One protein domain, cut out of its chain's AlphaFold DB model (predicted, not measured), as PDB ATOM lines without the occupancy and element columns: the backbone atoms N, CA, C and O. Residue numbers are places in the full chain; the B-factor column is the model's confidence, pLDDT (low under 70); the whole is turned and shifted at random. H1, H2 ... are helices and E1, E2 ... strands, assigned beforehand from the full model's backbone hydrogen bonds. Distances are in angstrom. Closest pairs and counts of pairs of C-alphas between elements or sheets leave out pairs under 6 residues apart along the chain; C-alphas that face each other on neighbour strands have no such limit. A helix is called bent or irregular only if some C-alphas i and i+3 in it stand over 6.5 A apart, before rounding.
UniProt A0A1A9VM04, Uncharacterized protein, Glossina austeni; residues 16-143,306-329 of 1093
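AT A GLANCE: This is residues 16 to 143 and 306 to 329 of the 1093 residues of an uncharacterized protein of Glossina austeni (UniProt A0A1A9VM04). What shape does the backbone make? Two small three-stranded sheets, E2-E1-E6 and E3-E4-E5, stand end to end at an angle, joined where E2 runs on into E3, with the short helices H1 to H4 gathered round them. H7 packs on H2, while the long helices H6 and H8 lie away from both sheets and touch no helix. What is it built of, and how large is it? The printed part has 152 residues, with eight named helices and six named strands in the order H1 H2 E1 E2 E3 E4 E5 H3 H4 E6 H5 H6 H7 H8; both sheets are antiparallel and the class is mostly helix. It is compact, with a radius of gyration of the C-alphas of 16.0 A and spans of 45 by 41 by 29 A.

IN THESE COORDINATES: Where are the strands? One sheet has E1 at residues 34 to 37, E2 at 41 to 44 and E6 at 88 to 90; the other has E3 at 46 to 49, E4 at 54 to 57 and E5 at 63 to 65. Where are the helices? H1 is residues 16 to 24, from C-alpha 16 at (27.233, -35.143, 42.670), H2 27 to 32, H3 66 to 73, H4 76 to 85 and H5 101 to 104. H6 is residues 111 to 124, 20.2 A long, H7 129 to 143, 20.9 A, and H8 306 to 329, 34.8 A, ending at (57.171, -57.206, 30.584). H1 and H3 are irregular: C-alphas 20 and 23 are 7.0 A apart, and C-alphas 67 and 70 are 8.0 A apart.

HOW THE PARTS SIT: How are the sheets paired? The hairpin E1 and E2 has N 35 and O 43 at 2.8 A, within hydrogen-bond range, as are N 34 and O 90 of E1 and E6, 2.8 A. E3 E4 E5 form a meander, each strand the antiparallel neighbour of the one before, with N 49 and O 54 at 2.8 A and N 55 and O 64 at 2.8 A. E2 runs on into E3 at 66 degrees. Which helices meet what? H3 is on the sheet E3 E4 E5 at a height of 6.1 A, and H4 only grazes the other sheet with residues 82 to 85. H2 and H7 touch, closest at the C-alphas of Glu 28 and Ala 135, 5.1 A, and run opposite ways at 36 degrees, only just a steep tilt. H1 and H8 are near each other, H5 and H6 are close but not clearly touching, with the C-alphas of Leu 103 and Arg 114 at 7.6 A, and H6 and H8 are apart. Are the helix backbones regularly paired? In H2, H4, H6 and H7 every O i to N i+4 pair is within hydrogen-bond range; H1 has 3 of 5, H3 2 of 4 and H8 18 of 20, and H5 is too short for such a pair.

THE WHOLE: How far does it reach, and is it cut? The two C-alphas farthest apart, those of Gln 51 and Ala 110, are 48.3 A apart. Residues 144 to 305 are not printed, and C-alphas 143 and 306 are 25.2 A apart across the cut. How sure is the model? The mean pLDDT of the printed part is 79.1, and 25 residues are under 70, among them 122 to 130 and 319 to 329.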
ATOM      1  N   GLU A  16      28.238 -34.873  41.637       84.00
ATOM      2  CA  GLU A  16      27.233 -35.143  42.670       84.00
ATOM      3  C   GLU A  16      27.193 -36.633  43.028       84.00
ATOM      4  O   GLU A  16      27.351 -36.977  44.198       84.00
ATOM      5  N   GLU A  17      27.102 -37.527  42.036       86.62
ATOM      6  CA  GLU A  17      27.159 -38.980  42.259       86.62
ATOM      7  C   GLU A  17      28.454 -39.408  42.971       86.62
ATOM      8  O   GLU A  17      28.426 -40.229  43.888       86.62
ATOM      9  N   PHE A  18      29.595 -38.824  42.593       88.12
ATOM     10  CA  PHE A  18      30.887 -39.124  43.206       88.12
ATOM     11  C   PHE A  18      31.028 -38.543  44.628       88.12
ATOM     12  O   PHE A  18      31.650 -39.169  45.487       88.12
ATOM     13  N   SER A  19      30.410 -37.394  44.924       85.38
ATOM     14  CA  SER A  19      30.381 -36.828  46.286       85.38
ATOM     15  C   SER A  19      29.635 -37.711  47.295       85.38
ATOM     16  O   SER A  19      30.037 -37.777  48.455       85.38
ATOM     17  N   LEU A  20      28.605 -38.440  46.843       84.12
ATOM     18  CA  LEU A  20      27.884 -39.431  47.653       84.12
ATOM     19  C   LEU A  20      28.711 -40.706  47.872       84.12
ATOM     20  O   LEU A  20      28.588 -41.352  48.910       84.12
ATOM     21  N   LEU A  21      29.574 -41.061  46.916       85.50
ATOM     22  CA  LEU A  21      30.479 -42.207  47.025       85.50
ATOM     23  C   LEU A  21      31.651 -41.952  47.987       85.50
ATOM     24  O   LEU A  21      32.134 -42.887  48.620       85.50
ATOM     25  N   LEU A  22      32.108 -40.701  48.104       84.06
ATOM     26  CA  LEU A  22      33.333 -40.326  48.822       84.06
ATOM     27  C   LEU A  22      33.483 -40.937  50.240       84.06
ATOM     28  O   LEU A  22      34.572 -41.440  50.525       84.06
ATOM     29  N   PRO A  23      32.451 -40.979  51.116       81.50
ATOM     30  CA  PRO A  23      32.568 -41.552  52.468       81.50
ATOM     31  C   PRO A  23      32.720 -43.083  52.506       81.50
ATOM     32  O   PRO A  23      33.015 -43.640  53.566       81.50
ATOM     33  N   TYR A  24      32.494 -43.753  51.372       81.88
ATOM     34  CA  TYR A  24      32.566 -45.206  51.194       81.88
ATOM     35  C   TYR A  24      33.815 -45.656  50.414       81.88
ATOM     36  O   TYR A  24      34.058 -46.857  50.286       81.88
ATOM     37  N   LEU A  25      34.615 -44.722  49.885       82.94
ATOM     38  CA  LEU A  25      35.845 -45.042  49.163       82.94
ATOM     39  C   LEU A  25      36.913 -45.641  50.086       82.94
ATOM     40  O   LEU A  25      37.099 -45.211  51.224       82.94
ATOM     41  N   SER A  26      37.702 -46.573  49.546       84.44
ATOM     42  CA  SER A  26      38.945 -46.985  50.198       84.44
ATOM     43  C   SER A  26      39.921 -45.808  50.302       84.44
ATOM     44  O   SER A  26      39.975 -44.936  49.432       84.44
ATOM     45  N   MET A  27      40.743 -45.817  51.352       83.31
ATOM     46  CA  MET A  27      41.720 -44.763  51.653       83.31
ATOM     47  C   MET A  27      42.644 -44.435  50.460       83.31
ATOM     48  O   MET A  27      42.940 -43.270  50.213       83.31
ATOM     49  N   GLU A  28      43.019 -45.441  49.664       85.81
ATOM     50  CA  GLU A  28      43.762 -45.298  48.402       85.81
ATOM     51  C   GLU A  28      43.026 -44.425  47.364       85.81
ATOM     52  O   GLU A  28      43.609 -43.489  46.819       85.81
ATOM     53  N   ASN A  29      41.729 -44.657  47.135       86.44
ATOM     54  CA  ASN A  29      40.927 -43.845  46.208       86.44
ATOM     55  C   ASN A  29      40.691 -42.416  46.748       86.44
ATOM     56  O   ASN A  29      40.652 -41.451  45.981       86.44
ATOM     57  N   VAL A  30      40.613 -42.238  48.073       87.62
ATOM     58  CA  VAL A  30      40.567 -40.899  48.692       87.62
ATOM     59  C   VAL A  30      41.882 -40.135  48.448       87.62
ATOM     60  O   VAL A  30      41.840 -38.956  48.096       87.62
ATOM     61  N   PHE A  31      43.043 -40.800  48.526       86.62
ATOM     62  CA  PHE A  31      44.347 -40.217  48.159       86.62
ATOM     63  C   PHE A  31      44.476 -39.874  46.663       86.62
ATOM     64  O   PHE A  31      45.134 -38.892  46.314       86.62
ATOM     65  N   LEU A  32      43.850 -40.655  45.775       87.94
ATOM     66  CA  LEU A  32      43.817 -40.390  44.329       87.94
ATOM     67  C   LEU A  32      42.838 -39.273  43.928       87.94
ATOM     68  O   LEU A  32      42.931 -38.742  42.818       87.94
ATOM     69  N   THR A  33      41.913 -38.898  44.813       90.31
ATOM     70  CA  THR A  33      40.904 -37.871  44.541       90.31
ATOM     71  C   THR A  33      41.517 -36.469  44.530       90.31
ATOM     72  O   THR A  33      42.310 -36.089  45.395       90.31
ATOM     73  N   GLN A  34      41.122 -35.667  43.544       91.06
ATOM     74  CA  GLN A  34      41.540 -34.279  43.372       91.06
ATOM     75  C   GLN A  34      40.321 -33.358  43.306       91.06
ATOM     76  O   GLN A  34      39.249 -33.739  42.836       91.06
ATOM     77  N   VAL A  35      40.498 -32.132  43.788       91.19
ATOM     78  CA  VAL A  35      39.445 -31.129  43.947       91.19
ATOM     79  C   VAL A  35      39.824 -29.863  43.186       91.19
ATOM     80  O   VAL A  35      40.981 -29.430  43.228       91.19
ATOM     81  N   PHE A  36      38.865 -29.258  42.489       89.62
ATOM     82  CA  PHE A  36      39.032 -27.944  41.875       89.62
ATOM     83  C   PHE A  36      38.426 -26.878  42.788       89.62
ATOM     84  O   PHE A  36      37.229 -26.890  43.078       89.62
ATOM     85  N   VAL A  37      39.275 -25.973  43.273       83.94
ATOM     86  CA  VAL A  37      38.901 -24.905  44.214       83.94
ATOM     87  C   VAL A  37      38.704 -23.597  43.427       83.94
ATOM     88  O   VAL A  37      39.494 -23.345  42.511       83.94
ATOM     89  N   PRO A  38      37.730 -22.721  43.773       73.88
ATOM     90  CA  PRO A  38      37.417 -21.476  43.052       73.88
ATOM     91  C   PRO A  38      38.599 -20.579  42.643       73.88
ATOM     92  O   PRO A  38      38.514 -19.879  41.636       73.88
ATOM     93  N   ARG A  39      39.746 -20.649  43.337       69.62
ATOM     94  CA  ARG A  39      41.020 -20.006  42.945       69.62
ATOM     95  C   ARG A  39      41.721 -20.674  41.735       69.62
ATOM     96  O   ARG A  39      42.940 -20.613  41.621       69.62
ATOM     97  N   LYS A  40      40.957 -21.315  40.839       69.56
ATOM     98  CA  LYS A  40      41.378 -21.946  39.570       69.56
ATOM     99  C   LYS A  40      42.545 -22.948  39.670       69.56
ATOM    100  O   LYS A  40      43.297 -23.109  38.710       69.56
ATOM    101  N   LYS A  41      42.699 -23.654  40.797       83.19
ATOM    102  CA  LYS A  41      43.766 -24.657  40.984       83.19
ATOM    103  C   LYS A  41      43.201 -26.021  41.383       83.19
ATOM    104  O   LYS A  41      42.352 -26.117  42.265       83.19
ATOM    105  N   TRP A  42      43.727 -27.066  40.742       87.12
ATOM    106  CA  TRP A  42      43.558 -28.455  41.167       87.12
ATOM    107  C   TRP A  42      44.466 -28.750  42.363       87.12
ATOM    108  O   TRP A  42      45.678 -28.534  42.290       87.12
ATOM    109  N   LEU A  43      43.883 -29.259  43.445       88.06
ATOM    110  CA  LEU A  43      44.580 -29.740  44.638       88.06
ATOM    111  C   LEU A  43      44.249 -31.222  44.862       88.06
ATOM    112  O   LEU A  43      43.237 -31.714  44.364       88.06
ATOM    113  N   ARG A  44      45.076 -31.944  45.623       89.31
ATOM    114  CA  ARG A  44      44.683 -33.263  46.145       89.31
ATOM    115  C   ARG A  44      43.634 -33.078  47.245       89.31
ATOM    116  O   ARG A  44      43.680 -32.094  47.983       89.31
ATOM    117  N   LEU A  45      42.696 -34.017  47.363       89.94
ATOM    118  CA  LEU A  45      41.736 -34.041  48.471       89.94
ATOM    119  C   LEU A  45      42.444 -34.282  49.814       89.94
ATOM    120  O   LEU A  45      42.048 -33.711  50.829       89.94
ATOM    121  N   VAL A  46      43.512 -35.080  49.792       89.94
ATOM    122  CA  VAL A  46      44.412 -35.336  50.919       89.94
ATOM    123  C   VAL A  46      45.835 -34.991  50.498       89.94
ATOM    124  O   VAL A  46      46.348 -35.565  49.537       89.94
ATOM    125  N   ASP A  47      46.489 -34.100  51.239       87.75
ATOM    126  CA  ASP A  47      47.928 -33.856  51.117       87.75
ATOM    127  C   ASP A  47      48.626 -34.267  52.421       87.75
ATOM    128  O   ASP A  47      48.347 -33.714  53.487       87.75
ATOM    129  N   ALA A  48      49.454 -35.313  52.369       84.12
ATOM    130  CA  ALA A  48      49.959 -36.007  53.555       84.12
ATOM    131  C   ALA A  48      51.342 -35.508  53.992       84.12
ATOM    132  O   ALA A  48      52.316 -35.601  53.247       84.12
ATOM    133  N   ASN A  49      51.443 -35.070  55.247       82.94
ATOM    134  CA  ASN A  49      52.696 -34.722  55.901       82.94
ATOM    135  C   ASN A  49      53.126 -35.845  56.864       82.94
ATOM    136  O   ASN A  49      52.614 -35.991  57.977       82.94
ATOM    137  N   PHE A  50      54.111 -36.629  56.427       76.31
ATOM    138  CA  PHE A  50      54.674 -37.743  57.192       76.31
ATOM    139  C   PHE A  50      55.629 -37.316  58.317       76.31
ATOM    140  O   PHE A  50      55.919 -38.137  59.181       76.31
ATOM    141  N   GLN A  51      56.084 -36.057  58.354       73.62
ATOM    142  CA  GLN A  51      56.890 -35.534  59.465       73.62
ATOM    143  C   GLN A  51      56.016 -35.244  60.695       73.62
ATOM    144  O   GLN A  51      56.422 -35.511  61.822       73.62
ATOM    145  N   THR A  52      54.796 -34.741  60.479       78.44
ATOM    146  CA  THR A  52      53.835 -34.385  61.542       78.44
ATOM    147  C   THR A  52      52.727 -35.426  61.749       78.44
ATOM    148  O   THR A  52      51.807 -35.192  62.527       78.44
ATOM    149  N   PHE A  53      52.789 -36.563  61.041       81.19
ATOM    150  CA  PHE A  53      51.781 -37.637  61.036       81.19
ATOM    151  C   PHE A  53      50.334 -37.138  60.848       81.19
ATOM    152  O   PHE A  53      49.396 -37.559  61.531       81.19
ATOM    153  N   SER A  54      50.159 -36.213  59.904       86.94
ATOM    154  CA  SER A  54      48.898 -35.516  59.641       86.94
ATOM    155  C   SER A  54      48.704 -35.248  58.152       86.94
ATOM    156  O   SER A  54      49.681 -35.138  57.418       86.94
ATOM    157  N   PHE A  55      47.473 -35.009  57.716       89.62
ATOM    158  CA  PHE A  55      47.164 -34.525  56.375       89.62
ATOM    159  C   PHE A  55      46.460 -33.168  56.393       89.62
ATOM    160  O   PHE A  55      45.759 -32.830  57.346       89.62
ATOM    161  N   MET A  56      46.616 -32.412  55.310       90.38
ATOM    162  CA  MET A  56      45.745 -31.293  54.968       90.38
ATOM    163  C   MET A  56      44.585 -31.815  54.122       90.38
ATOM    164  O   MET A  56      44.800 -32.497  53.117       90.38
ATOM    165  N   CYS A  57      43.353 -31.484  54.502       91.12
ATOM    166  CA  CYS A  57      42.182 -31.768  53.680       91.12
ATOM    167  C   CYS A  57      41.953 -30.638  52.663       91.12
ATOM    168  O   CYS A  57      41.636 -29.516  53.055       91.12
ATOM    169  N   GLY A  58      41.987 -30.936  51.363       86.19
ATOM    170  CA  GLY A  58      41.750 -29.960  50.287       86.19
ATOM    171  C   GLY A  58      40.348 -29.330  50.288       86.19
ATOM    172  O   GLY A  58      40.201 -28.182  49.880       86.19
ATOM    173  N   ALA A  59      39.330 -30.042  50.791       87.38
ATOM    174  CA  ALA A  59      37.951 -29.544  50.909       87.38
ATOM    175  C   ALA A  59      37.733 -28.582  52.096       87.38
ATOM    176  O   ALA A  59      37.066 -27.557  51.970       87.38
ATOM    177  N   CYS A  60      38.293 -28.923  53.263       87.94
ATOM    178  CA  CYS A  60      38.090 -28.200  54.523       87.94
ATOM    179  C   CYS A  60      39.199 -27.189  54.842       87.94
ATOM    180  O   CYS A  60      39.044 -26.389  55.757       87.94
ATOM    181  N   THR A  61      40.360 -27.286  54.189       86.00
ATOM    182  CA  THR A  61      41.628 -26.610  54.542       86.00
ATOM    183  C   THR A  61      42.145 -26.852  55.974       86.00
ATOM    184  O   THR A  61      43.157 -26.281  56.366       86.00
ATOM    185  N   LYS A  62      41.505 -27.745  56.745       87.12
ATOM    186  CA  LYS A  62      41.923 -28.157  58.095       87.12
ATOM    187  C   LYS A  62      43.067 -29.182  58.038       87.12
ATOM    188  O   LYS A  62      43.072 -30.056  57.167       87.12
ATOM    189  N   GLN A  63      43.984 -29.099  59.005       89.56
ATOM    190  CA  GLN A  63      44.986 -30.130  59.292       89.56
ATOM    191  C   GLN A  63      44.385 -31.199  60.215       89.56
ATOM    192  O   GLN A  63      43.692 -30.871  61.177       89.56
ATOM    193  N   VAL A  64      44.635 -32.478  59.932       88.94
ATOM    194  CA  VAL A  64      44.026 -33.620  60.633       88.94
ATOM    195  C   VAL A  64      45.079 -34.706  60.872       88.94
ATOM    196  O   VAL A  64      45.789 -35.089  59.946       88.94
ATOM    197  N   LYS A  65      45.205 -35.223  62.102       85.75
ATOM    198  CA  LYS A  65      46.089 -36.371  62.406       85.75
ATOM    199  C   LYS A  65      45.670 -37.619  61.619       85.75
ATOM    200  O   LYS A  65      44.477 -37.842  61.431       85.75
ATOM    201  N   PHE A  66      46.621 -38.474  61.241       83.94
ATOM    202  CA  PHE A  66      46.325 -39.745  60.560       83.94
ATOM    203  C   PHE A  66      45.369 -40.654  61.356       83.94
ATOM    204  O   PHE A  66      44.486 -41.256  60.762       83.94
ATOM    205  N   GLU A  67      45.462 -40.652  62.689       79.88
ATOM    206  CA  GLU A  67      44.545 -41.334  63.627       79.88
ATOM    207  C   GLU A  67      43.063 -40.926  63.475       79.88
ATOM    208  O   GLU A  67      42.170 -41.636  63.919       79.88
ATOM    209  N   ASN A  68      42.795 -39.768  62.863       83.38
ATOM    210  CA  ASN A  68      41.461 -39.197  62.689       83.38
ATOM    211  C   ASN A  68      40.970 -39.243  61.231       83.38
ATOM    212  O   ASN A  68      39.961 -38.605  60.919       83.38
ATOM    213  N   PHE A  69      41.657 -39.963  60.334       85.44
ATOM    214  CA  PHE A  69      41.357 -39.967  58.897       85.44
ATOM    215  C   PHE A  69      39.900 -40.355  58.620       85.44
ATOM    216  O   PHE A  69      39.129 -39.557  58.081       85.44
ATOM    217  N   ASN A  70      39.493 -41.545  59.066       82.75
ATOM    218  CA  ASN A  70      38.142 -42.061  58.837       82.75
ATOM    219  C   ASN A  70      37.052 -41.204  59.512       82.75
ATOM    220  O   ASN A  70      35.977 -41.003  58.943       82.75
ATOM    221  N   ARG A  71      37.341 -40.650  60.700       83.44
ATOM    222  CA  ARG A  71      36.434 -39.757  61.445       83.44
ATOM    223  C   ARG A  71      36.220 -38.419  60.727       83.44
ATOM    224  O   ARG A  71      35.112 -37.891  60.738       83.44
ATOM    225  N   HIS A  72      37.244 -37.887  60.058       88.50
ATOM    226  CA  HIS A  72      37.138 -36.633  59.315       88.50
ATOM    227  C   HIS A  72      36.229 -36.749  58.085       88.50
ATOM    228  O   HIS A  72      35.297 -35.955  57.948       88.50
ATOM    229  N   PHE A  73      36.453 -37.745  57.222       85.06
ATOM    230  CA  PHE A  73      35.699 -37.899  55.969       85.06
ATOM    231  C   PHE A  73      34.218 -38.251  56.168       85.06
ATOM    232  O   PHE A  73      33.397 -37.935  55.310       85.06
ATOM    233  N   LYS A  74      33.856 -38.832  57.319       82.56
ATOM    234  CA  LYS A  74      32.460 -39.102  57.706       82.56
ATOM    235  C   LYS A  74      31.765 -37.924  58.406       82.56
ATOM    236  O   LYS A  74      30.582 -38.019  58.718       82.56
ATOM    237  N   SER A  75      32.465 -36.818  58.676       84.31
ATOM    238  CA  SER A  75      31.893 -35.688  59.419       84.31
ATOM    239  C   SER A  75      30.968 -34.811  58.564       84.31
ATOM    240  O   SER A  75      31.291 -34.455  57.427       84.31
ATOM    241  N   LYS A  76      29.852 -34.359  59.152       81.75
ATOM    242  CA  LYS A  76      28.921 -33.387  58.548       81.75
ATOM    243  C   LYS A  76      29.629 -32.098  58.108       81.75
ATOM    244  O   LYS A  76      29.355 -31.572  57.031       81.75
ATOM    245  N   GLN A  77      30.607 -31.631  58.896       84.19
ATOM    246  CA  GLN A  77      31.459 -30.495  58.527       84.19
ATOM    247  C   GLN A  77      32.246 -30.755  57.234       84.19
ATOM    248  O   GLN A  77      32.334 -29.850  56.403       84.19
ATOM    249  N   HIS A  78      32.801 -31.956  57.036       87.44
ATOM    250  CA  HIS A  78      33.503 -32.291  55.796       87.44
ATOM    251  C   HIS A  78      32.550 -32.281  54.601       87.44
ATOM    252  O   HIS A  78      32.837 -31.613  53.611       87.44
ATOM    253  N   TYR A  79      31.400 -32.951  54.710       85.19
ATOM    254  CA  TYR A  79      30.407 -33.023  53.634       85.19
ATOM    255  C   TYR A  79      29.890 -31.636  53.207       85.19
ATOM    256  O   TYR A  79      29.837 -31.327  52.016       85.19
ATOM    257  N   ASN A  80      29.600 -30.756  54.171       83.88
ATOM    258  CA  ASN A  80      29.171 -29.387  53.881       83.88
ATOM    259  C   ASN A  80      30.270 -28.578  53.166       83.88
ATOM    260  O   ASN A  80      29.993 -27.960  52.140       83.88
ATOM    261  N   ASN A  81      31.519 -28.638  53.648       85.94
ATOM    262  CA  ASN A  81      32.658 -27.968  53.005       85.94
ATOM    263  C   ASN A  81      32.956 -28.527  51.603       85.94
ATOM    264  O   ASN A  81      33.306 -27.770  50.700       85.94
ATOM    265  N   LEU A  82      32.789 -29.838  51.398       85.94
ATOM    266  CA  LEU A  82      32.919 -30.486  50.092       85.94
ATOM    267  C   LEU A  82      31.914 -29.896  49.087       85.94
ATOM    268  O   LEU A  82      32.278 -29.655  47.939       85.94
ATOM    269  N   ARG A  83      30.678 -29.615  49.525       82.31
ATOM    270  CA  ARG A  83      29.617 -29.047  48.678       82.31
ATOM    271  C   ARG A  83      29.731 -27.531  48.465       82.31
ATOM    272  O   ARG A  83      29.319 -27.053  47.414       82.31
ATOM    273  N   SER A  84      30.269 -26.772  49.425       83.06
ATOM    274  CA  SER A  84      30.388 -25.306  49.318       83.06
ATOM    275  C   SER A  84      31.686 -24.823  48.660       83.06
ATOM    276  O   SER A  84      31.680 -23.796  47.984       83.06
ATOM    277  N   ASN A  85      32.804 -25.530  48.860       83.19
ATOM    278  CA  ASN A  85      34.143 -25.000  48.559       83.19
ATOM    279  C   ASN A  85      34.755 -25.546  47.257       83.19
ATOM    280  O   ASN A  85      35.825 -25.088  46.848       83.19
ATOM    281  N   ILE A  86      34.120 -26.536  46.623       85.19
ATOM    282  CA  ILE A  86      34.646 -27.259  45.459       85.19
ATOM    283  C   ILE A  86      33.714 -27.068  44.267       85.19
ATOM    284  O   ILE A  86      32.502 -27.219  44.379       85.19
ATOM    285  N   THR A  87      34.286 -26.773  43.100       83.38
ATOM    286  CA  THR A  87      33.532 -26.561  41.851       83.38
ATOM    287  C   THR A  87      33.599 -27.743  40.882       83.38
ATOM    288  O   THR A  87      32.792 -27.812  39.954       83.38
ATOM    289  N   GLN A  88      34.537 -28.676  41.086       87.12
ATOM    290  CA  GLN A  88      34.646 -29.937  40.347       87.12
ATOM    291  C   GLN A  88      35.439 -30.968  41.167       87.12
ATOM    292  O   GLN A  88      36.437 -30.624  41.806       87.12
ATOM    293  N   LEU A  89      35.024 -32.233  41.117       89.56
ATOM    294  CA  LEU A  89      35.766 -33.375  41.648       89.56
ATOM    295  C   LEU A  89      36.411 -34.142  40.487       89.56
ATOM    296  O   LEU A  89      35.875 -34.193  39.382       89.56
ATOM    297  N   TYR A  90      37.574 -34.739  40.733       90.38
ATOM    298  CA  TYR A  90      38.246 -35.609  39.775       90.38
ATOM    299  C   TYR A  90      38.810 -36.841  40.474       90.38
ATOM    300  O   TYR A  90      39.580 -36.725  41.428       90.38
ATOM    301  N   HIS A  91      38.481 -38.017  39.952       89.25
ATOM    302  CA  HIS A  91      39.086 -39.278  40.343       89.25
ATOM    303  C   HIS A  91      39.381 -40.121  39.092       89.25
ATOM    304  O   HIS A  91      38.430 -40.434  38.367       89.25
ATOM    305  N   PRO A  92      40.643 -40.549  38.851       83.19
ATOM    306  CA  PRO A  92      41.075 -41.202  37.605       83.19
ATOM    307  C   PRO A  92      40.231 -42.394  37.140       83.19
ATOM    308  O   PRO A  92      40.192 -42.713  35.953       83.19
ATOM    309  N   PHE A  93      39.571 -43.070  38.082       82.75
ATOM    310  CA  PHE A  93      38.805 -44.287  37.837       82.75
ATOM    311  C   PHE A  93      37.281 -44.111  37.891       82.75
ATOM    312  O   PHE A  93      36.570 -45.000  37.428       82.75
ATOM    313  N   PHE A  94      36.759 -42.996  38.418       84.94
ATOM    314  CA  PHE A  94      35.320 -42.861  38.703       84.94
ATOM    315  C   PHE A  94      34.638 -41.664  38.025       84.94
ATOM    316  O   PHE A  94      33.482 -41.805  37.630       84.94
ATOM    317  N   THR A  95      35.321 -40.533  37.830       87.75
ATOM    318  CA  THR A  95      34.728 -39.325  37.221       87.75
ATOM    319  C   THR A  95      35.052 -39.201  35.728       87.75
ATOM    320  O   THR A  95      35.836 -39.972  35.171       87.75
ATOM    321  N   TYR A  96      34.471 -38.191  35.078       86.00
ATOM    322  CA  TYR A  96      34.962 -37.665  33.800       86.00
ATOM    323  C   TYR A  96      36.321 -36.950  33.957       86.00
ATOM    324  O   TYR A  96      36.825 -36.772  35.072       86.00
ATOM    325  N   GLY A  97      36.932 -36.564  32.834       82.25
ATOM    326  CA  GLY A  97      38.209 -35.866  32.767       82.25
ATOM    327  C   GLY A  97      38.149 -34.429  33.286       82.25
ATOM    328  O   GLY A  97      37.089 -33.824  33.443       82.25
ATOM    329  N   LYS A  98      39.322 -33.842  33.539       83.75
ATOM    330  CA  LYS A  98      39.428 -32.470  34.072       83.75
ATOM    331  C   LYS A  98      38.908 -31.402  33.106       83.75
ATOM    332  O   LYS A  98      38.404 -30.384  33.567       83.75
ATOM    333  N   ALA A  99      39.016 -31.635  31.796       79.94
ATOM    334  CA  ALA A  99      38.475 -30.755  30.760       79.94
ATOM    335  C   ALA A  99      36.947 -30.893  30.590       79.94
ATOM    336  O   ALA A  99      36.285 -29.959  30.142       79.94
ATOM    337  N   ASP A 100      36.373 -32.025  31.006       81.75
ATOM    338  CA  ASP A 100      34.999 -32.440  30.705       81.75
ATOM    339  C   ASP A 100      33.958 -31.802  31.643       81.75
ATOM    340  O   ASP A 100      33.020 -32.460  32.096       81.75
ATOM    341  N   VAL A 101      34.121 -30.516  31.974       80.88
ATOM    342  CA  VAL A 101      33.366 -29.816  33.034       80.88
ATOM    343  C   VAL A 101      31.848 -29.980  32.877       80.88
ATOM    344  O   VAL A 101      31.147 -30.161  33.870       80.88
ATOM    345  N   LYS A 102      31.350 -29.982  31.634       82.00
ATOM    346  CA  LYS A 102      29.934 -30.206  31.305       82.00
ATOM    347  C   LYS A 102      29.452 -31.606  31.700       82.00
ATOM    348  O   LYS A 102      28.482 -31.738  32.441       82.00
ATOM    349  N   LEU A 103      30.170 -32.652  31.280       81.62
ATOM    350  CA  LEU A 103      29.847 -34.046  31.613       81.62
ATOM    351  C   LEU A 103      29.999 -34.314  33.118       81.62
ATOM    352  O   LEU A 103      29.153 -34.971  33.716       81.62
ATOM    353  N   ALA A 104      31.018 -33.728  33.757       81.25
ATOM    354  CA  ALA A 104      31.208 -33.801  35.207       81.25
ATOM    355  C   ALA A 104      30.042 -33.173  36.002       81.25
ATOM    356  O   ALA A 104      29.814 -33.548  37.149       81.25
ATOM    357  N   ARG A 105      29.277 -32.253  35.403       81.38
ATOM    358  CA  ARG A 105      28.053 -31.662  35.972       81.38
ATOM    359  C   ARG A 105      26.756 -32.363  35.553       81.38
ATOM    360  O   ARG A 105      25.702 -31.985  36.045       81.38
ATOM    361  N   GLY A 106      26.810 -33.343  34.649       79.81
ATOM    362  CA  GLY A 106      25.611 -33.944  34.053       79.81
ATOM    363  C   GLY A 106      24.891 -33.050  33.029       79.81
ATOM    364  O   GLY A 106      23.728 -33.299  32.723       79.81
ATOM    365  N   GLU A 107      25.551 -32.017  32.490       85.31
ATOM    366  CA  GLU A 107      24.996 -31.203  31.400       85.31
ATOM    367  C   GLU A 107      24.828 -32.056  30.121       85.31
ATOM    368  O   GLU A 107      25.655 -32.920  29.819       85.31
ATOM    369  N   GLN A 108      23.777 -31.791  29.335       77.75
ATOM    370  CA  GLN A 108      23.562 -32.427  28.027       77.75
ATOM    371  C   GLN A 108      24.690 -32.044  27.049       77.75
ATOM    372  O   GLN A 108      24.966 -30.863  26.829       77.75
ATOM    373  N   VAL A 109      25.337 -33.047  26.448       82.81
ATOM    374  CA  VAL A 109      26.473 -32.899  25.519       82.81
ATOM    375  C   VAL A 109      26.284 -33.856  24.341       82.81
ATOM    376  O   VAL A 109      25.792 -34.971  24.520       82.81
ATOM    377  N   ALA A 110      26.679 -33.437  23.135       83.50
ATOM    378  CA  ALA A 110      26.560 -34.256  21.933       83.50
ATOM    379  C   ALA A 110      27.319 -35.588  22.076       83.50
ATOM    380  O   ALA A 110      28.443 -35.631  22.585       83.50
ATOM    381  N   GLN A 111      26.724 -36.684  21.589       77.56
ATOM    382  CA  GLN A 111      27.274 -38.034  21.772       77.56
ATOM    383  C   GLN A 111      28.722 -38.154  21.268       77.56
ATOM    384  O   GLN A 111      29.553 -38.753  21.945       77.56
ATOM    385  N   LYS A 112      29.051 -37.531  20.130       78.25
ATOM    386  CA  LYS A 112      30.408 -37.534  19.562       78.25
ATOM    387  C   LYS A 112      31.454 -36.993  20.545       78.25
ATOM    388  O   LYS A 112      32.497 -37.618  20.727       78.25
ATOM    389  N   ASP A 113      31.163 -35.880  21.211       76.44
ATOM    390  CA  ASP A 113      32.087 -35.238  22.154       76.44
ATOM    391  C   ASP A 113      32.196 -36.061  23.446       76.44
ATOM    392  O   ASP A 113      33.284 -36.258  23.987       76.44
ATOM    393  N   ARG A 114      31.072 -36.644  23.884       76.75
ATOM    394  CA  ARG A 114      31.011 -37.594  25.003       76.75
ATOM    395  C   ARG A 114      31.863 -38.846  24.758       76.75
ATOM    396  O   ARG A 114      32.534 -39.323  25.674       76.75
ATOM    397  N   GLU A 115      31.879 -39.364  23.533       77.75
ATOM    398  CA  GLU A 115      32.744 -40.480  23.141       77.75
ATOM    399  C   GLU A 115      34.230 -40.096  23.085       77.75
ATOM    400  O   GLU A 115      35.083 -40.924  23.413       77.75
ATOM    401  N   VAL A 116      34.561 -38.862  22.684       81.06
ATOM    402  CA  VAL A 116      35.943 -38.345  22.687       81.06
ATOM    403  C   VAL A 116      36.471 -38.222  24.119       81.06
ATOM    404  O   VAL A 116      37.521 -38.792  24.417       81.06
ATOM    405  N   ALA A 117      35.711 -37.594  25.021       76.81
ATOM    406  CA  ALA A 117      36.047 -37.477  26.443       76.81
ATOM    407  C   ALA A 117      36.342 -38.846  27.089       76.81
ATOM    408  O   ALA A 117      37.384 -39.062  27.713       76.81
ATOM    409  N   LEU A 118      35.457 -39.827  26.872       77.75
ATOM    410  CA  LEU A 118      35.631 -41.179  27.411       77.75
ATOM    411  C   LEU A 118      36.829 -41.927  26.793       77.75
ATOM    412  O   LEU A 118      37.478 -42.704  27.497       77.75
ATOM    413  N   LYS A 119      37.167 -41.684  25.517       75.25
ATOM    414  CA  LYS A 119      38.399 -42.204  24.893       75.25
ATOM    415  C   LYS A 119      39.652 -41.606  25.541       75.25
ATOM    416  O   LYS A 119      40.580 -42.360  25.831       75.25
ATOM    417  N   GLU A 120      39.670 -40.302  25.820       75.50
ATOM    418  CA  GLU A 120      40.818 -39.643  26.457       75.50
ATOM    419  C   GLU A 120      41.045 -40.154  27.889       75.50
ATOM    420  O   GLU A 120      42.141 -40.622  28.205       75.50
ATOM    421  N   VAL A 121      40.003 -40.171  28.730       70.44
ATOM    422  CA  VAL A 121      40.076 -40.686  30.113       70.44
ATOM    423  C   VAL A 121      40.574 -42.138  30.143       70.44
ATOM    424  O   VAL A 121      41.453 -42.483  30.935       70.44
ATOM    425  N   ASN A 122      40.087 -42.990  29.233       69.56
ATOM    426  CA  ASN A 122      40.543 -44.379  29.124       69.56
ATOM    427  C   ASN A 122      42.015 -44.505  28.677       69.56
ATOM    428  O   ASN A 122      42.680 -45.479  29.038       69.56
ATOM    429  N   GLY A 123      42.542 -43.531  27.930       67.88
ATOM    430  CA  GLY A 123      43.972 -43.416  27.632       67.88
ATOM    431  C   GLY A 123      44.793 -43.014  28.862       67.88
ATOM    432  O   GLY A 123      45.806 -43.652  29.163       67.88
ATOM    433  N   GLN A 124      44.322 -42.009  29.609       67.75
ATOM    434  CA  GLN A 124      44.991 -41.485  30.807       67.75
ATOM    435  C   GLN A 124      45.141 -42.535  31.923       67.75
ATOM    436  O   GLN A 124      46.150 -42.526  32.619       67.75
ATOM    437  N   ILE A 125      44.215 -43.495  32.065       65.94
ATOM    438  CA  ILE A 125      44.294 -44.571  33.079       65.94
ATOM    439  C   ILE A 125      45.663 -45.287  33.109       65.94
ATOM    440  O   ILE A 125      46.114 -45.704  34.175       65.94
ATOM    441  N   ARG A 126      46.375 -45.386  31.975       61.41
ATOM    442  CA  ARG A 126      47.694 -46.040  31.912       61.41
ATOM    443  C   ARG A 126      48.821 -45.282  32.625       61.41
ATOM    444  O   ARG A 126      49.785 -45.927  33.030       61.41
ATOM    445  N   SER A 127      48.746 -43.958  32.783       65.75
ATOM    446  CA  SER A 127      49.794 -43.190  33.481       65.75
ATOM    447  C   SER A 127      49.639 -43.218  35.008       65.75
ATOM    448  O   SER A 127      50.631 -43.097  35.727       65.75
ATOM    449  N   PHE A 128      48.426 -43.464  35.517       68.12
ATOM    450  CA  PHE A 128      48.115 -43.427  36.951       68.12
ATOM    451  C   PHE A 128      48.651 -44.607  37.778       68.12
ATOM    452  O   PHE A 128      48.599 -44.544  39.002       68.12
ATOM    453  N   SER A 129      49.237 -45.645  37.167       63.47
ATOM    454  CA  SER A 129      49.847 -46.782  37.889       63.47
ATOM    455  C   SER A 129      50.873 -46.344  38.956       63.47
ATOM    456  O   SER A 129      50.907 -46.895  40.059       63.47
ATOM    457  N   ARG A 130      51.656 -45.287  38.683       63.31
ATOM    458  CA  ARG A 130      52.635 -44.731  39.635       63.31
ATOM    459  C   ARG A 130      51.974 -43.983  40.800       63.31
ATOM    460  O   ARG A 130      52.424 -44.110  41.939       63.31
ATOM    461  N   ASP A 131      50.908 -43.236  40.524       70.19
ATOM    462  CA  ASP A 131      50.144 -42.516  41.548       70.19
ATOM    463  C   ASP A 131      49.358 -43.491  42.435       70.19
ATOM    464  O   ASP A 131      49.401 -43.348  43.652       70.19
ATOM    465  N   ALA A 132      48.735 -44.529  41.862       72.00
ATOM    466  CA  ALA A 132      48.073 -45.603  42.611       72.00
ATOM    467  C   ALA A 132      49.057 -46.331  43.541       72.00
ATOM    468  O   ALA A 132      48.825 -46.421  44.742       72.00
ATOM    469  N   SER A 133      50.227 -46.728  43.024       68.50
ATOM    470  CA  SER A 133      51.295 -47.333  43.840       68.50
ATOM    471  C   SER A 133      51.710 -46.448  45.028       68.50
ATOM    472  O   SER A 133      51.987 -46.947  46.119       68.50
ATOM    473  N   THR A 134      51.717 -45.125  44.831       72.38
ATOM    474  CA  THR A 134      52.052 -44.142  45.873       72.38
ATOM    475  C   THR A 134      50.908 -43.978  46.882       72.38
ATOM    476  O   THR A 134      51.139 -44.015  48.089       72.38
ATOM    477  N   ALA A 135      49.665 -43.859  46.403       75.44
ATOM    478  CA  ALA A 135      48.455 -43.755  47.216       75.44
ATOM    479  C   ALA A 135      48.240 -44.995  48.099       75.44
ATOM    480  O   ALA A 135      47.913 -44.858  49.277       75.44
ATOM    481  N   LYS A 136      48.507 -46.193  47.566       77.62
ATOM    482  CA  LYS A 136      48.497 -47.451  48.318       77.62
ATOM    483  C   LYS A 136      49.524 -47.448  49.449       77.62
ATOM    484  O   LYS A 136      49.177 -47.757  50.585       77.62
ATOM    485  N   HIS A 137      50.771 -47.058  49.172       72.88
ATOM    486  CA  HIS A 137      51.802 -46.978  50.210       72.88
ATOM    487  C   HIS A 137      51.422 -45.981  51.319       72.88
ATOM    488  O   HIS A 137      51.602 -46.268  52.502       72.88
ATOM    489  N   PHE A 138      50.834 -44.838  50.957       77.81
ATOM    490  CA  PHE A 138      50.338 -43.861  51.931       77.81
ATOM    491  C   PHE A 138      49.163 -44.407  52.755       77.81
ATOM    492  O   PHE A 138      49.159 -44.235  53.975       77.81
ATOM    493  N   ALA A 139      48.224 -45.126  52.133       79.25
ATOM    494  CA  ALA A 139      47.136 -45.805  52.833       79.25
ATOM    495  C   ALA A 139      47.657 -46.851  53.835       79.25
ATOM    496  O   ALA A 139      47.238 -46.847  54.991       79.25
ATOM    497  N   GLU A 140      48.637 -47.677  53.452       78.56
ATOM    498  CA  GLU A 140      49.277 -48.626  54.374       78.56
ATOM    499  C   GLU A 140      49.949 -47.925  55.568       78.56
ATOM    500  O   GLU A 140      49.861 -48.409  56.697       78.56
ATOM    501  N   VAL A 141      50.620 -46.786  55.357       78.19
ATOM    502  CA  VAL A 141      51.280 -46.030  56.439       78.19
ATOM    503  C   VAL A 141      50.262 -45.420  57.409       78.19
ATOM    504  O   VAL A 141      50.480 -45.473  58.622       78.19
ATOM    505  N   VAL A 142      49.147 -44.881  56.906       77.50
ATOM    506  CA  VAL A 142      48.055 -44.343  57.737       77.50
ATOM    507  C   VAL A 142      47.349 -45.464  58.504       77.50
ATOM    508  O   VAL A 142      47.218 -45.368  59.723       77.50
ATOM    509  N   GLN A 143      47.002 -46.570  57.842       79.19
ATOM    510  CA  GLN A 143      46.338 -47.715  58.473       79.19
ATOM    511  C   GLN A 143      47.193 -48.342  59.589       79.19
ATOM    512  O   GLN A 143      46.682 -48.663  60.661       79.19
ATOM    513  N   SER A 306      25.475 -47.140  43.068       79.25
ATOM    514  CA  SER A 306      26.084 -48.428  43.427       79.25
ATOM    515  C   SER A 306      26.318 -49.330  42.199       79.25
ATOM    516  O   SER A 306      27.412 -49.864  42.022       79.25
ATOM    517  N   ALA A 307      25.347 -49.421  41.279       77.75
ATOM    518  CA  ALA A 307      25.486 -50.178  40.029       77.75
ATOM    519  C   ALA A 307      26.514 -49.568  39.049       77.75
ATOM    520  O   ALA A 307      27.260 -50.298  38.384       77.75
ATOM    521  N   LYS A 308      26.612 -48.233  38.974       79.00
ATOM    522  CA  LYS A 308      27.702 -47.564  38.241       79.00
ATOM    523  C   LYS A 308      29.065 -47.864  38.873       79.00
ATOM    524  O   LYS A 308      30.028 -48.120  38.159       79.00
ATOM    525  N   VAL A 309      29.161 -47.883  40.202       80.19
ATOM    526  CA  VAL A 309      30.416 -48.165  40.913       80.19
ATOM    527  C   VAL A 309      30.883 -49.599  40.689       80.19
ATOM    528  O   VAL A 309      32.043 -49.784  40.335       80.19
ATOM    529  N   THR A 310      30.015 -50.608  40.804       79.31
ATOM    530  CA  THR A 310      30.418 -52.011  40.582       79.31
ATOM    531  C   THR A 310      30.875 -52.267  39.144       79.31
ATOM    532  O   THR A 310      31.898 -52.921  38.931       79.31
ATOM    533  N   THR A 311      30.186 -51.697  38.151       77.00
ATOM    534  CA  THR A 311      30.586 -51.809  36.736       77.00
ATOM    535  C   THR A 311      31.897 -51.073  36.435       77.00
ATOM    536  O   THR A 311      32.767 -51.628  35.756       77.00
ATOM    537  N   LEU A 312      32.107 -49.873  36.992       74.81
ATOM    538  CA  LEU A 312      33.381 -49.153  36.890       74.81
ATOM    539  C   LEU A 312      34.519 -49.894  37.610       74.81
ATOM    540  O   LEU A 312      35.605 -50.017  37.046       74.81
ATOM    541  N   GLU A 313      34.285 -50.456  38.798       77.62
ATOM    542  CA  GLU A 313      35.264 -51.284  39.510       77.62
ATOM    543  C   GLU A 313      35.665 -52.529  38.717       77.62
ATOM    544  O   GLU A 313      36.849 -52.862  38.664       77.62
ATOM    545  N   GLU A 314      34.717 -53.233  38.094       74.94
ATOM    546  CA  GLU A 314      35.034 -54.369  37.227       74.94
ATOM    547  C   GLU A 314      35.924 -53.961  36.052       74.94
ATOM    548  O   GLU A 314      36.865 -54.679  35.712       74.94
ATOM    549  N   LEU A 315      35.651 -52.813  35.432       69.69
ATOM    550  CA  LEU A 315      36.461 -52.288  34.334       69.69
ATOM    551  C   LEU A 315      37.852 -51.880  34.815       69.69
ATOM    552  O   LEU A 315      38.832 -52.209  34.154       69.69
ATOM    553  N   VAL A 316      37.963 -51.255  35.986       68.56
ATOM    554  CA  VAL A 316      39.247 -50.939  36.627       68.56
ATOM    555  C   VAL A 316      40.027 -52.220  36.919       68.56
ATOM    556  O   VAL A 316      41.178 -52.319  36.512       68.56
ATOM    557  N   LYS A 317      39.400 -53.252  37.499       72.44
ATOM    558  CA  LYS A 317      40.016 -54.572  37.742       72.44
ATOM    559  C   LYS A 317      40.464 -55.244  36.432       72.44
ATOM    560  O   LYS A 317      41.561 -55.796  36.373       72.44
ATOM    561  N   LYS A 318      39.667 -55.156  35.358       70.31
ATOM    562  CA  LYS A 318      40.001 -55.673  34.013       70.31
ATOM    563  C   LYS A 318      41.141 -54.886  33.347       70.31
ATOM    564  O   LYS A 318      41.988 -55.494  32.694       70.31
ATOM    565  N   ILE A 319      41.191 -53.562  33.515       64.56
ATOM    566  CA  ILE A 319      42.250 -52.702  32.964       64.56
ATOM    567  C   ILE A 319      43.548 -52.863  33.756       64.56
ATOM    568  O   ILE A 319      44.583 -53.033  33.123       64.56
ATOM    569  N   ILE A 320      43.502 -52.885  35.092       64.31
ATOM    570  CA  ILE A 320      44.659 -53.149  35.964       64.31
ATOM    571  C   ILE A 320      45.247 -54.517  35.622       64.31
ATOM    572  O   ILE A 320      46.376 -54.565  35.160       64.31
ATOM    573  N   LYS A 321      44.457 -55.600  35.625       66.94
ATOM    574  CA  LYS A 321      44.939 -56.938  35.228       66.94
ATOM    575  C   LYS A 321      45.561 -56.977  33.820       66.94
ATOM    576  O   LYS A 321      46.464 -57.766  33.562       66.94
ATOM    577  N   LYS A 322      45.099 -56.133  32.888       60.88
ATOM    578  CA  LYS A 322      45.678 -56.005  31.536       60.88
ATOM    579  C   LYS A 322      46.908 -55.085  31.486       60.88
ATOM    580  O   LYS A 322      47.734 -55.254  30.594       60.88
ATOM    581  N   ALA A 323      47.024 -54.130  32.405       54.78
ATOM    582  CA  ALA A 323      48.183 -53.265  32.580       54.78
ATOM    583  C   ALA A 323      49.309 -54.003  33.312       54.78
ATOM    584  O   ALA A 323      50.437 -53.934  32.846       54.78
ATOM    585  N   ASP A 324      49.005 -54.777  34.353       50.84
ATOM    586  CA  ASP A 324      49.936 -55.648  35.075       50.84
ATOM    587  C   ASP A 324      50.596 -56.632  34.095       50.84
ATOM    588  O   ASP A 324      51.807 -56.584  33.915       50.84
ATOM    589  N   ASN A 325      49.800 -57.344  33.282       51.56
ATOM    590  CA  ASN A 325      50.279 -58.201  32.180       51.56
ATOM    591  C   ASN A 325      51.180 -57.489  31.125       51.56
ATOM    592  O   ASN A 325      51.774 -58.153  30.270       51.56
ATOM    593  N   LEU A 326      51.243 -56.150  31.118       48.22
ATOM    594  CA  LEU A 326      52.121 -55.327  30.267       48.22
ATOM    595  C   LEU A 326      53.264 -54.656  31.054       48.22
ATOM    596  O   LEU A 326      54.284 -54.303  30.461       48.22
ATOM    597  N   ILE A 327      53.096 -54.476  32.364       47.12
ATOM    598  CA  ILE A 327      54.078 -53.955  33.316       47.12
ATOM    599  C   ILE A 327      55.037 -55.070  33.741       47.12
ATOM    600  O   ILE A 327      56.225 -54.799  33.880       47.12
ATOM    601  N   ASP A 328      54.587 -56.324  33.831       42.25
ATOM    602  CA  ASP A 328      55.435 -57.502  34.052       42.25
ATOM    603  C   ASP A 328      56.556 -57.575  33.001       42.25
ATOM    604  O   ASP A 328      57.730 -57.640  33.360       42.25
ATOM    605  N   ARG A 329      56.221 -57.346  31.718       43.31
ATOM    606  CA  ARG A 329      57.171 -57.206  30.584       43.31
ATOM    607  C   ARG A 329      58.123 -55.992  30.668       43.31
ATOM    608  O   ARG A 329      58.835 -55.684  29.712       43.31
TER     609      ARG A 329